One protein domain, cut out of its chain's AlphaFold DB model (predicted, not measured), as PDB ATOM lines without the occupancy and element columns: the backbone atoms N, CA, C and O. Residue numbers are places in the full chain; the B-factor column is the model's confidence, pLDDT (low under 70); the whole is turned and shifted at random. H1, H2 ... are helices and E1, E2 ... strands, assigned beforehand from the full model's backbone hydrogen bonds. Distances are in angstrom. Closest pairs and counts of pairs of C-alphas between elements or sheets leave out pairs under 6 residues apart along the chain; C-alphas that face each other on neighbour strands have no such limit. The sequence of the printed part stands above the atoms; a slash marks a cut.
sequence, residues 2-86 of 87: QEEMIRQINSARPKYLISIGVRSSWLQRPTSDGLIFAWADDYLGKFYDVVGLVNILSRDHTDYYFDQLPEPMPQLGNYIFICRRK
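AT A GLANCE: This is residues 2 to 86 of the 87 residues of an uncharacterized protein of Verrucomicrobia bacterium (UniProt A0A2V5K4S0). A curled, twisted sheet of four strands has the helix H3 slanting over one face near its E1 edge, and a second helix, H1, stands beyond that edge, side by side with H3. The stretch from H2 to H3 makes a loop, whose residues 26 to 32 stick out. The printed part has 85 residues with three named helices and four named strands, in the order H1 E1 H2 H3 E2 E3 E4, and the class is mixed, helices and strands. The sheet's order is E1, E4, E2, E3, all antiparallel. The whole is only just compact, close to loose, with a radius of gyration of the C-alphas of 13.8 A and spans of 35 by 32 by 18 A.

HOW THE PARTS SIT: Start with H1, residues 2 to 12, which touches residues 35 to 39 alone of H3, residues 35 to 47; their closest C-alphas, of Gln 2 and Ile 36, are 6.0 A apart. The two run the same way at a shallow tilt of 20 degrees. H1 is not on the sheet. Next look at the edge strand E1, residues 16 to 20, antiparallel to E4, residues 78 to 85, with N 17 and O 83 2.9 A apart, within hydrogen-bond range. H2, residues 23 to 26, only grazes the sheet. H3 is on the sheet at a height of 10.8 A, over E1 and E4, slantwise to the strands at 43 degrees to E1 on the local plane. E1, H2 with H3, and E2, residues 48 to 56, form a split strand-helix-strand unit, two strands running the same way with E4 between them, and its crossover is right-handed. E2 bends by 64 degrees at residue 51; it is the antiparallel neighbour of E4, with N 54 and O 80 2.8 A apart, within hydrogen-bond range. E2 and E3, residues 62 to 66, are a hairpin, with N 55 and O 63 2.8 A apart. In H1 and H3 every O i to N i+4 pair is within hydrogen-bond range; H2 is too short for such a pair.

IN THESE COORDINATES: Find C-alpha 2 at (273.719, 231.750, 125.839); from there H1 runs 15.4 A to residue 12. H3 runs 17.7 A from C-alpha 35 at (280.396, 229.188, 127.647), and E2 then runs 21.5 A. E1 measures 13.2 A, H2 5.5 A and E3 13.0 A. E4 runs 22.5 A and ends at C-alpha 85, (268.802, 223.556, 144.454).

THE WHOLE: The two C-alphas farthest apart, of Ser 11 and Asp 60, are 38.1 A apart. The printed part has no cut. The link from E3 to E4, 11 residues, is long. No printed residue is under 70 in pLDDT, and the mean of the printed part is 93.9.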
ATOM      1  N   GLN A   2     273.194 232.481 124.662       92.50
ATOM      2  CA  GLN A   2     273.719 231.750 125.839       92.50
ATOM      3  C   GLN A   2     273.807 232.638 127.096       92.50
ATOM      4  O   GLN A   2     273.259 232.290 128.134       92.50
ATOM      5  N   GLU A   3     274.407 233.826 126.982       95.75
ATOM      6  CA  GLU A   3     274.528 234.785 128.093       95.75
ATOM      7  C   GLU A   3     273.175 235.216 128.678       95.75
ATOM      8  O   GLU A   3     273.028 235.360 129.890       95.75
ATOM      9  N   GLU A   4     272.166 235.400 127.825       96.56
ATOM     10  CA  GLU A   4     270.822 235.781 128.253       96.56
ATOM     11  C   GLU A   4     270.163 234.657 129.058       96.56
ATOM     12  O   GLU A   4     269.654 234.910 130.151       96.56
ATOM     13  N   MET A   5     270.240 233.414 128.571       95.12
ATOM     14  CA  MET A   5     269.752 232.236 129.293       95.12
ATOM     15  C   MET A   5     270.456 232.093 130.649       95.12
ATOM     16  O   MET A   5     269.794 231.910 131.672       95.12
ATOM     17  N   ILE A   6     271.784 232.241 130.675       97.31
ATOM     18  CA  ILE A   6     272.583 232.214 131.906       97.31
ATOM     19  C   ILE A   6     272.089 233.283 132.888       97.31
ATOM     20  O   ILE A   6     271.833 232.988 134.057       97.31
ATOM     21  N   ARG A   7     271.896 234.524 132.421       97.75
ATOM     22  CA  ARG A   7     271.395 235.627 133.254       97.75
ATOM     23  C   ARG A   7     270.012 235.320 133.824       97.75
ATOM     24  O   ARG A   7     269.780 235.558 135.010       97.75
ATOM     25  N   GLN A   8     269.107 234.795 133.001       97.69
ATOM     26  CA  GLN A   8     267.749 234.445 133.415       97.69
ATOM     27  C   GLN A   8     267.755 233.339 134.477       97.69
ATOM     28  O   GLN A   8     267.115 233.504 135.515       97.69
ATOM     29  N   ILE A   9     268.531 232.267 134.290       97.38
ATOM     30  CA  ILE A   9     268.633 231.176 135.274       97.38
ATOM     31  C   ILE A   9     269.270 231.670 136.579       97.38
ATOM     32  O   ILE A   9     268.754 231.387 137.664       97.38
ATOM     33  N   ASN A  10     270.346 232.456 136.489       96.94
ATOM     34  CA  ASN A  10     271.018 233.026 137.658       96.94
ATOM     35  C   ASN A  10     270.084 233.917 138.484       96.94
ATOM     36  O   ASN A  10     270.128 233.871 139.716       96.94
ATOM     37  N   SER A  11     269.248 234.711 137.812       97.69
ATOM     38  CA  SER A  11     268.291 235.596 138.474       97.69
ATOM     39  C   SER A  11     267.089 234.840 139.035       97.69
ATOM     40  O   SER A  11     266.645 235.158 140.133       97.69
ATOM     41  N   ALA A  12     266.560 233.858 138.302       98.00
ATOM     42  CA  ALA A  12     265.374 233.105 138.705       98.00
ATOM     43  C   ALA A  12     265.657 232.109 139.837       98.00
ATOM     44  O   ALA A  12     264.748 231.795 140.601       98.00
ATOM     45  N   ARG A  13     266.903 231.617 139.948       97.12
ATOM     46  CA  ARG A  13     267.339 230.646 140.972       97.12
ATOM     47  C   ARG A  13     266.339 229.490 141.125       97.12
ATOM     48  O   ARG A  13     265.791 229.294 142.211       97.12
ATOM     49  N   PRO A  14     266.065 228.743 140.044       97.88
ATOM     50  CA  PRO A  14     264.982 227.773 140.036       97.88
ATOM     51  C   PRO A  14     265.188 226.689 141.101       97.88
ATOM     52  O   PRO A  14     266.309 226.282 141.401       97.88
ATOM     53  N   LYS A  15     264.081 226.194 141.665       97.94
ATOM     54  CA  LYS A  15     264.114 225.098 142.647       97.94
ATOM     55  C   LYS A  15     264.676 223.807 142.043       97.94
ATOM     56  O   LYS A  15     265.347 223.052 142.742       97.94
ATOM     57  N   TYR A  16     264.408 223.584 140.757       97.38
ATOM     58  CA  TYR A  16     264.899 222.444 139.995       97.38
ATOM     59  C   TYR A  16     265.517 222.888 138.670       97.38
ATOM     60  O   TYR A  16     264.999 223.792 138.015       97.38
ATOM     61  N   LEU A  17     266.593 222.216 138.272       97.06
ATOM     62  CA  LEU A  17     267.203 222.308 136.949       97.06
ATOM     63  C   LEU A  17     267.258 220.922 136.316       97.06
ATOM     64  O   LEU A  17     267.526 219.935 136.996       97.06
ATOM     65  N   ILE A  18     267.030 220.865 135.007       96.69
ATOM     66  CA  ILE A  18     267.187 219.648 134.213       96.69
ATOM     67  C   ILE A  18     268.437 219.825 133.357       96.69
ATOM     68  O   ILE A  18     268.472 220.706 132.497       96.69
ATOM     69  N   SER A  19     269.466 219.021 133.615       95.38
ATOM     70  CA  SER A  19     270.724 219.064 132.863       95.38
ATOM     71  C   SER A  19     270.772 217.925 131.855       95.38
ATOM     72  O   SER A  19     270.607 216.766 132.224       95.38
ATOM     73  N   ILE A  20     270.979 218.249 130.577       94.75
ATOM     74  CA  ILE A  20     270.944 217.283 129.473       94.75
ATOM     75  C   ILE A  20     272.374 217.015 129.000       94.75
ATOM     76  O   ILE A  20     272.950 217.808 128.251       94.75
ATOM     77  N   GLY A  21     272.915 215.865 129.396       93.25
ATOM     78  CA  GLY A  21     274.236 215.358 129.025       93.25
ATOM     79  C   GLY A  21     274.247 214.573 127.712       93.25
ATOM     80  O   GLY A  21     274.948 213.573 127.596       93.25
ATOM     81  N   VAL A  22     273.451 214.982 126.722       92.06
ATOM     82  CA  VAL A  22     273.359 214.324 125.407       92.06
ATOM     83  C   VAL A  22     274.034 215.209 124.366       92.06
ATOM     84  O   VAL A  22     273.435 216.157 123.858       92.06
ATOM     85  N   ARG A  23     275.306 214.930 124.044       84.38
ATOM     86  CA  ARG A  23     276.124 215.810 123.177       84.38
ATOM     87  C   ARG A  23     275.474 216.100 121.822       84.38
ATOM     88  O   ARG A  23     275.540 217.228 121.337       84.38
ATOM     89  N   SER A  24     274.833 215.099 121.218       86.62
ATOM     90  CA  SER A  24     274.169 215.238 119.918       86.62
ATOM     91  C   SER A  24     272.969 216.189 119.953       86.62
ATOM     92  O   SER A  24     272.722 216.856 118.953       86.62
ATOM     93  N   SER A  25     272.273 216.326 121.087       87.44
ATOM     94  CA  SER A  25     271.150 217.265 121.245       87.44
ATOM     95  C   SER A  25     271.586 218.726 121.185       87.44
ATOM     96  O   SER A  25     270.809 219.583 120.776       87.44
ATOM     97  N   TRP A  26     272.832 219.007 121.559       89.62
ATOM     98  CA  TRP A  26     273.402 220.351 121.514       89.62
ATOM     99  C   TRP A  26     274.089 220.675 120.186       89.62
ATOM    100  O   TRP A  26     274.437 221.831 119.951       89.62
ATOM    101  N   LEU A  27     274.314 219.664 119.333       88.94
ATOM    102  CA  LEU A  27     275.047 219.785 118.066       88.94
ATOM    103  C   LEU A  27     276.382 220.542 118.215       88.94
ATOM    104  O   LEU A  27     276.789 221.286 117.319       88.94
ATOM    105  N   GLN A  28     277.060 220.357 119.355       86.31
ATOM    106  CA  GLN A  28     278.310 221.040 119.672       86.31
ATOM    107  C   GLN A  28     279.382 220.687 118.635       86.31
ATOM    108  O   GLN A  28     279.652 219.514 118.366       86.31
ATOM    109  N   ARG A  29     280.016 221.709 118.063       86.88
ATOM    110  CA  ARG A  29     281.154 221.579 117.146       86.88
ATOM    111  C   ARG A  29     282.431 222.045 117.848       86.88
ATOM    112  O   ARG A  29     282.342 222.820 118.796       86.88
ATOM    113  N   PRO A  30     283.623 221.659 117.365       85.75
ATOM    114  CA  PRO A  30     284.887 222.133 117.936       85.75
ATOM    115  C   PRO A  30     285.038 223.663 117.969       85.75
ATOM    116  O   PRO A  30     285.750 224.188 118.811       85.75
ATOM    117  N   THR A  31     284.369 224.377 117.060       89.50
ATOM    118  CA  THR A  31     284.367 225.847 116.990       89.50
ATOM    119  C   THR A  31     283.199 226.498 117.731       89.50
ATOM    120  O   THR A  31     283.070 227.720 117.706       89.50
ATOM    121  N   SER A  32     282.312 225.710 118.345       88.75
ATOM    122  CA  SER A  32     281.194 226.243 119.118       88.75
ATOM    123  C   SER A  32     281.696 226.937 120.379       88.75
ATOM    124  O   SER A  32     282.588 226.434 121.057       88.75
ATOM    125  N   ASP A  33     281.057 228.051 120.730       89.12
ATOM    126  CA  ASP A  33     281.246 228.684 122.031       89.12
ATOM    127  C   ASP A  33     280.809 227.725 123.153       89.12
ATOM    128  O   ASP A  33     279.668 227.247 123.176       89.12
ATOM    129  N   GLY A  34     281.748 227.417 124.049       89.94
ATOM    130  CA  GLY A  34     281.583 226.486 125.162       89.94
ATOM    131  C   GLY A  34     281.070 227.121 126.455       89.94
ATOM    132  O   GLY A  34     280.961 226.407 127.455       89.94
ATOM    133  N   LEU A  35     280.768 228.426 126.454       94.00
ATOM    134  CA  LEU A  35     280.396 229.188 127.647       94.00
ATOM    135  C   LEU A  35     279.288 228.514 128.463       94.00
ATOM    136  O   LEU A  35     279.443 228.343 129.670       94.00
ATOM    137  N   ILE A  36     278.190 228.104 127.824       92.88
ATOM    138  CA  ILE A  36     277.052 227.491 128.522       92.88
ATOM    139  C   ILE A  36     277.410 226.173 129.215       92.88
ATOM    140  O   ILE A  36     276.879 225.912 130.289       92.88
ATOM    141  N   PHE A  37     278.317 225.371 128.651       92.06
ATOM    142  CA  PHE A  37     278.735 224.101 129.255       92.06
ATOM    143  C   PHE A  37     279.639 224.346 130.459       92.06
ATOM    144  O   PHE A  37     279.358 223.847 131.544       92.06
ATOM    145  N   ALA A  38     280.656 225.199 130.296       94.31
ATOM    146  CA  ALA A  38     281.553 225.563 131.388       94.31
ATOM    147  C   ALA A  38     280.796 226.229 132.550       94.31
ATOM    148  O   ALA A  38     281.045 225.929 133.717       94.31
ATOM    149  N   TRP A  39     279.837 227.105 132.235       96.50
ATOM    150  CA  TRP A  39     278.964 227.707 133.238       96.50
ATOM    151  C   TRP A  39     278.052 226.673 133.905       96.50
ATOM    152  O   TRP A  39     277.909 226.713 135.124       96.50
ATOM    153  N   ALA A  40     277.431 225.763 133.146       95.31
ATOM    154  CA  ALA A  40     276.511 224.773 133.705       95.31
ATOM    155  C   ALA A  40     277.225 223.827 134.679       95.31
ATOM    156  O   ALA A  40     276.699 223.590 135.768       95.31
ATOM    157  N   ASP A  41     278.424 223.353 134.328       94.00
ATOM    158  CA  ASP A  41     279.231 222.476 135.184       94.00
ATOM    159  C   ASP A  41     279.552 223.154 136.529       94.00
ATOM    160  O   ASP A  41     279.303 222.588 137.598       94.00
ATOM    161  N   ASP A  42     280.021 224.406 136.491       97.25
ATOM    162  CA  ASP A  42     280.332 225.189 137.694       97.25
ATOM    163  C   ASP A  42     279.074 225.527 138.515       97.25
ATOM    164  O   ASP A  42     279.037 225.358 139.738       97.25
ATOM    165  N   TYR A  43     278.014 225.988 137.847       97.38
ATOM    166  CA  TYR A  43     276.790 226.457 138.491       97.38
ATOM    167  C   TYR A  43     276.017 225.320 139.169       97.38
ATOM    168  O   TYR A  43     275.558 225.477 140.306       97.38
ATOM    169  N   LEU A  44     275.887 224.170 138.501       97.12
ATOM    170  CA  LEU A  44     275.228 222.997 139.073       97.12
ATOM    171  C   LEU A  44     276.031 222.448 140.251       97.12
ATOM    172  O   LEU A  44     275.457 222.273 141.325       97.12
ATOM    173  N   GLY A  45     277.351 222.277 140.105       96.31
ATOM    174  CA  GLY A  45     278.208 221.779 141.186       96.31
ATOM    175  C   GLY A  45     278.170 222.664 142.437       96.31
ATOM    176  O   GLY A  45     278.126 222.163 143.568       96.31
ATOM    177  N   LYS A  46     278.106 223.988 142.257       97.56
ATOM    178  CA  LYS A  46     278.007 224.941 143.372       97.56
ATOM    179  C   LYS A  46     276.641 224.917 144.045       97.56
ATOM    180  O   LYS A  46     276.582 224.806 145.269       97.56
ATOM    181  N   PHE A  47     275.554 225.007 143.283       98.25
ATOM    182  CA  PHE A  47     274.244 225.367 143.838       98.25
ATOM    183  C   PHE A  47     273.202 224.246 143.849       98.25
ATOM    184  O   PHE A  47     272.108 224.486 144.359       98.25
ATOM    185  N   TYR A  48     273.487 223.064 143.300       97.81
ATOM    186  CA  TYR A  48     272.497 221.992 143.160       97.81
ATOM    187  C   TYR A  48     273.048 220.624 143.563       97.81
ATOM    188  O   TYR A  48     274.232 220.343 143.400       97.81
ATOM    189  N   ASP A  49     272.151 219.777 144.056       96.12
ATOM    190  CA  ASP A  49     272.365 218.349 144.267       96.12
ATOM    191  C   ASP A  49     271.655 217.566 143.160       96.12
ATOM    192  O   ASP A  49     270.546 217.924 142.741       96.12
ATOM    193  N   VAL A  50     272.270 216.489 142.674       95.25
ATOM    194  CA  VAL A  50     271.595 215.557 141.760       95.25
ATOM    195  C   VAL A  50     270.649 214.698 142.592       95.25
ATOM    196  O   VAL A  50     271.076 214.016 143.515       95.25
ATOM    197  N   VAL A  51     269.357 214.747 142.273       96.06
ATOM    198  CA  VAL A  51     268.297 213.994 142.974       96.06
ATOM    199  C   VAL A  51     267.590 212.990 142.067       96.06
ATOM    200  O   VAL A  51     266.698 212.266 142.499       96.06
ATOM    201  N   GLY A  52     267.974 212.952 140.793       96.75
ATOM    202  CA  GLY A  52     267.500 211.962 139.846       96.75
ATOM    203  C   GLY A  52     268.409 211.866 138.631       96.75
ATOM    204  O   GLY A  52     269.081 212.833 138.253       96.75
ATOM    205  N   LEU A  53     268.412 210.688 138.024       97.50
ATOM    206  CA  LEU A  53     269.165 210.359 136.825       97.50
ATOM    207  C   LEU A  53     268.255 209.600 135.860       97.50
ATOM    208  O   LEU A  53     267.653 208.593 136.213       97.50
ATOM    209  N   VAL A  54     268.232 210.050 134.614       96.75
ATOM    210  CA  VAL A  54     267.782 209.259 133.471       96.75
ATOM    211  C   VAL A  54     269.029 208.825 132.709       96.75
ATOM    212  O   VAL A  54     269.698 209.663 132.103       96.75
ATOM    213  N   ASN A  55     269.375 207.540 132.777       96.19
ATOM    214  CA  ASN A  55     270.572 206.984 132.148       96.19
ATOM    215  C   ASN A  55     270.200 206.320 130.820       96.19
ATOM    216  O   ASN A  55     269.586 205.254 130.798       96.19
ATOM    217  N   ILE A  56     270.547 206.958 129.704       95.12
ATOM    218  CA  ILE A  56     270.159 206.510 128.366       95.12
ATOM    219  C   ILE A  56     271.268 205.605 127.829       95.12
ATOM    220  O   ILE A  56     272.289 206.072 127.314       95.12
ATOM    221  N   LEU A  57     271.058 204.297 127.961       92.88
ATOM    222  CA  LEU A  57     272.042 203.269 127.625       92.88
ATOM    223  C   LEU A  57     272.020 202.910 126.135       92.88
ATOM    224  O   LEU A  57     273.066 202.708 125.519       92.88
ATOM    225  N   SER A  58     270.830 202.847 125.536       92.00
ATOM    226  CA  SER A  58     270.643 202.583 124.108       92.00
ATOM    227  C   SER A  58     269.334 203.202 123.608       92.00
ATOM    228  O   SER A  58     268.617 203.863 124.356       92.00
ATOM    229  N   ARG A  59     269.007 202.995 122.326       88.25
ATOM    230  CA  ARG A  59     267.732 203.454 121.753       88.25
ATOM    231  C   ARG A  59     266.515 202.824 122.439       88.25
ATOM    232  O   ARG A  59     265.490 203.483 122.555       88.25
ATOM    233  N   ASP A  60     266.659 201.581 122.888       95.31
ATOM    234  CA  ASP A  60     265.549 200.764 123.385       95.31
ATOM    235  C   ASP A  60     265.630 200.536 124.901       95.31
ATOM    236  O   ASP A  60     264.780 199.859 125.476       95.31
ATOM    237  N   HIS A  61     266.648 201.095 125.565       94.94
ATOM    238  CA  HIS A  61     266.863 200.904 126.993       94.94
ATOM    239  C   HIS A  61     267.326 202.190 127.682       94.94
ATOM    240  O   HIS A  61     268.322 202.814 127.306       94.94
ATOM    241  N   THR A  62     266.576 202.583 128.707       96.12
ATOM    242  CA  THR A  62     266.847 203.737 129.562       96.12
ATOM    243  C   THR A  62     266.505 203.356 130.992       96.12
ATOM    244  O   THR A  62     265.399 202.879 131.249       96.12
ATOM    245  N   ASP A  63     267.439 203.599 131.905       95.88
ATOM    246  CA  ASP A  63     267.178 203.460 133.330       95.88
ATOM    247  C   ASP A  63     266.713 204.791 133.912       95.88
ATOM    248  O   ASP A  63     267.216 205.863 133.558       95.88
ATOM    249  N   TYR A  64     265.784 204.710 134.859       95.88
ATOM    250  CA  TYR A  64     265.221 205.862 135.544       95.88
ATOM    251  C   TYR A  64     265.431 205.721 137.044       95.88
ATOM    252  O   TYR A  64     264.957 204.771 137.663       95.88
ATOM    253  N   TYR A  65     266.109 206.704 137.620       95.94
ATOM    254  CA  TYR A  65     266.411 206.785 139.039       95.94
ATOM    255  C   TYR A  65     265.821 208.086 139.578       95.94
ATOM    256  O   TYR A  65     266.242 209.180 139.189       95.94
ATOM    257  N   PHE A  66     264.836 207.968 140.464       93.44
ATOM    258  CA  PHE A  66     264.199 209.085 141.155       93.44
ATOM    259  C   PHE A  66     264.360 208.882 142.658       93.44
ATOM    260  O   PHE A  66     264.232 207.754 143.129       93.44
ATOM    261  N   ASP A  67     264.643 209.958 143.391       81.00
ATOM    262  CA  ASP A  67     264.839 210.011 144.849       81.00
ATOM    263  C   ASP A  67     266.053 209.234 145.393       81.00
ATOM    264  O   ASP A  67     266.685 209.688 146.347       81.00
ATOM    265  N   GLN A  68     266.422 208.107 144.784       88.69
ATOM    266  CA  GLN A  68     267.605 207.315 145.111       88.69
ATOM    267  C   GLN A  68     268.467 207.124 143.867       88.69
ATOM    268  O   GLN A  68     268.037 206.546 142.868       88.69
ATOM    269  N   LEU A  69     269.700 207.624 143.939       92.94
ATOM    270  CA  LEU A  69     270.701 207.402 142.906       92.94
ATOM    271  C   LEU A  69     271.403 206.055 143.129       92.94
ATOM    272  O   LEU A  69     271.566 205.633 144.275       92.94
ATOM    273  N   PRO A  70     271.824 205.377 142.050       92.56
ATOM    274  CA  PRO A  70     272.588 204.144 142.162       92.56
ATOM    275  C   PRO A  70     273.974 204.413 142.764       92.56
ATOM    276  O   PRO A  70     274.666 205.345 142.351       92.56
ATOM    277  N   GLU A  71     274.399 203.554 143.694       90.38
ATOM    278  CA  GLU A  71     275.772 203.511 144.199       90.38
ATOM    279  C   GLU A  71     276.403 202.131 143.922       90.38
ATOM    280  O   GLU A  71     275.860 201.116 144.368       90.38
ATOM    281  N   PRO A  72     277.540 202.055 143.199       90.31
ATOM    282  CA  PRO A  72     278.273 203.170 142.594       90.31
ATOM    283  C   PRO A  72     277.537 203.786 141.392       90.31
ATOM    284  O   PRO A  72     276.709 203.142 140.748       90.31
ATOM    285  N   MET A  73     277.891 205.031 141.060       88.81
ATOM    286  CA  MET A  73     277.347 205.720 139.891       88.81
ATOM    287  C   MET A  73     277.716 204.960 138.601       88.81
ATOM    288  O   MET A  73     278.892 204.621 138.424       88.81
ATOM    289  N   PRO A  74     276.770 204.699 137.679       90.06
ATOM    290  CA  PRO A  74     277.077 204.051 136.412       90.06
ATOM    291  C   PRO A  74     278.003 204.918 135.555       90.06
ATOM    292  O   PRO A  74     278.026 206.146 135.670       90.06
ATOM    293  N   GLN A  75     278.733 204.283 134.635       88.12
ATOM    294  CA  GLN A  75     279.451 205.013 133.597       88.12
ATOM    295  C   GLN A  75     278.435 205.741 132.708       88.12
ATOM    296  O   GLN A  75     277.579 205.116 132.083       88.12
ATOM    297  N   LEU A  76     278.530 207.068 132.665       88.38
ATOM    298  CA  LEU A  76     277.561 207.899 131.962       88.38
ATOM    299  C   LEU A  76     277.938 208.050 130.485       88.38
ATOM    300  O   LEU A  76     279.020 208.538 130.152       88.38
ATOM    301  N   GLY A  77     277.018 207.646 129.611       90.62
ATOM    302  CA  GLY A  77     277.020 207.986 128.190       90.62
ATOM    303  C   GLY A  77     276.125 209.197 127.942       90.62
ATOM    304  O   GLY A  77     276.487 210.327 128.261       90.62
ATOM    305  N   ASN A  78     274.933 208.947 127.400       94.88
ATOM    306  CA  ASN A  78     273.869 209.941 127.300       94.88
ATOM    307  C   ASN A  78     273.033 209.919 128.581       94.88
ATOM    308  O   ASN A  78     272.597 208.858 129.021       94.88
ATOM    309  N   TYR A  79     272.774 211.082 129.171       95.69
ATOM    310  CA  TYR A  79     272.014 211.149 130.414       95.69
ATOM    311  C   TYR A  79     271.230 212.450 130.558       95.69
ATOM    312  O   TYR A  79     271.497 213.447 129.882       95.69
ATOM    313  N   ILE A  80     270.276 212.437 131.484       96.62
ATOM    314  CA  ILE A  80     269.605 213.634 131.986       96.62
ATOM    315  C   ILE A  80     269.685 213.616 133.509       96.62
ATOM    316  O   ILE A  80     269.268 212.646 134.141       96.62
ATOM    317  N   PHE A  81     270.194 214.692 134.103       96.56
ATOM    318  CA  PHE A  81     270.133 214.894 135.545       96.56
ATOM    319  C   PHE A  81     268.943 215.754 135.931       96.56
ATOM    320  O   PHE A  81     268.651 216.773 135.300       96.56
ATOM    321  N   ILE A  82     268.313 215.362 137.031       97.38
ATOM    322  CA  ILE A  82     267.341 216.173 137.748       97.38
ATOM    323  C   ILE A  82     268.073 216.743 138.954       97.38
ATOM    324  O   ILE A  82     268.456 216.021 139.875       97.38
ATOM    325  N   CYS A  83     268.297 218.047 138.926       96.94
ATOM    326  CA  CYS A  83     269.069 218.769 139.919       96.94
ATOM    327  C   CYS A  83     268.121 219.568 140.810       96.94
ATOM    328  O   CYS A  83     267.306 220.344 140.310       96.94
ATOM    329  N   ARG A  84     268.237 219.424 142.129       97.44
ATOM    330  CA  ARG A  84     267.504 220.228 143.110       97.44
ATOM    331  C   ARG A  84     268.443 221.254 143.721       97.44
ATOM    332  O   ARG A  84     269.571 220.926 144.065       97.44
ATOM    333  N   ARG A  85     267.986 222.497 143.855       97.50
ATOM    334  CA  ARG A  85     268.802 223.556 144.454       97.50
ATOM    335  C   ARG A  85     269.118 223.223 145.917       97.50
ATOM    336  O   ARG A  85     268.207 222.851 146.662       97.50
ATOM    337  N   LYS A  86     270.383 223.392 146.309       96.44
ATOM    338  CA  LYS A  86     270.845 223.317 147.701       96.44
ATOM    339  C   LYS A  86     270.115 224.373 148.534       96.44
ATOM    340  O   LYS A  86     269.805 225.453 148.020       96.44
TER     341      LYS A  86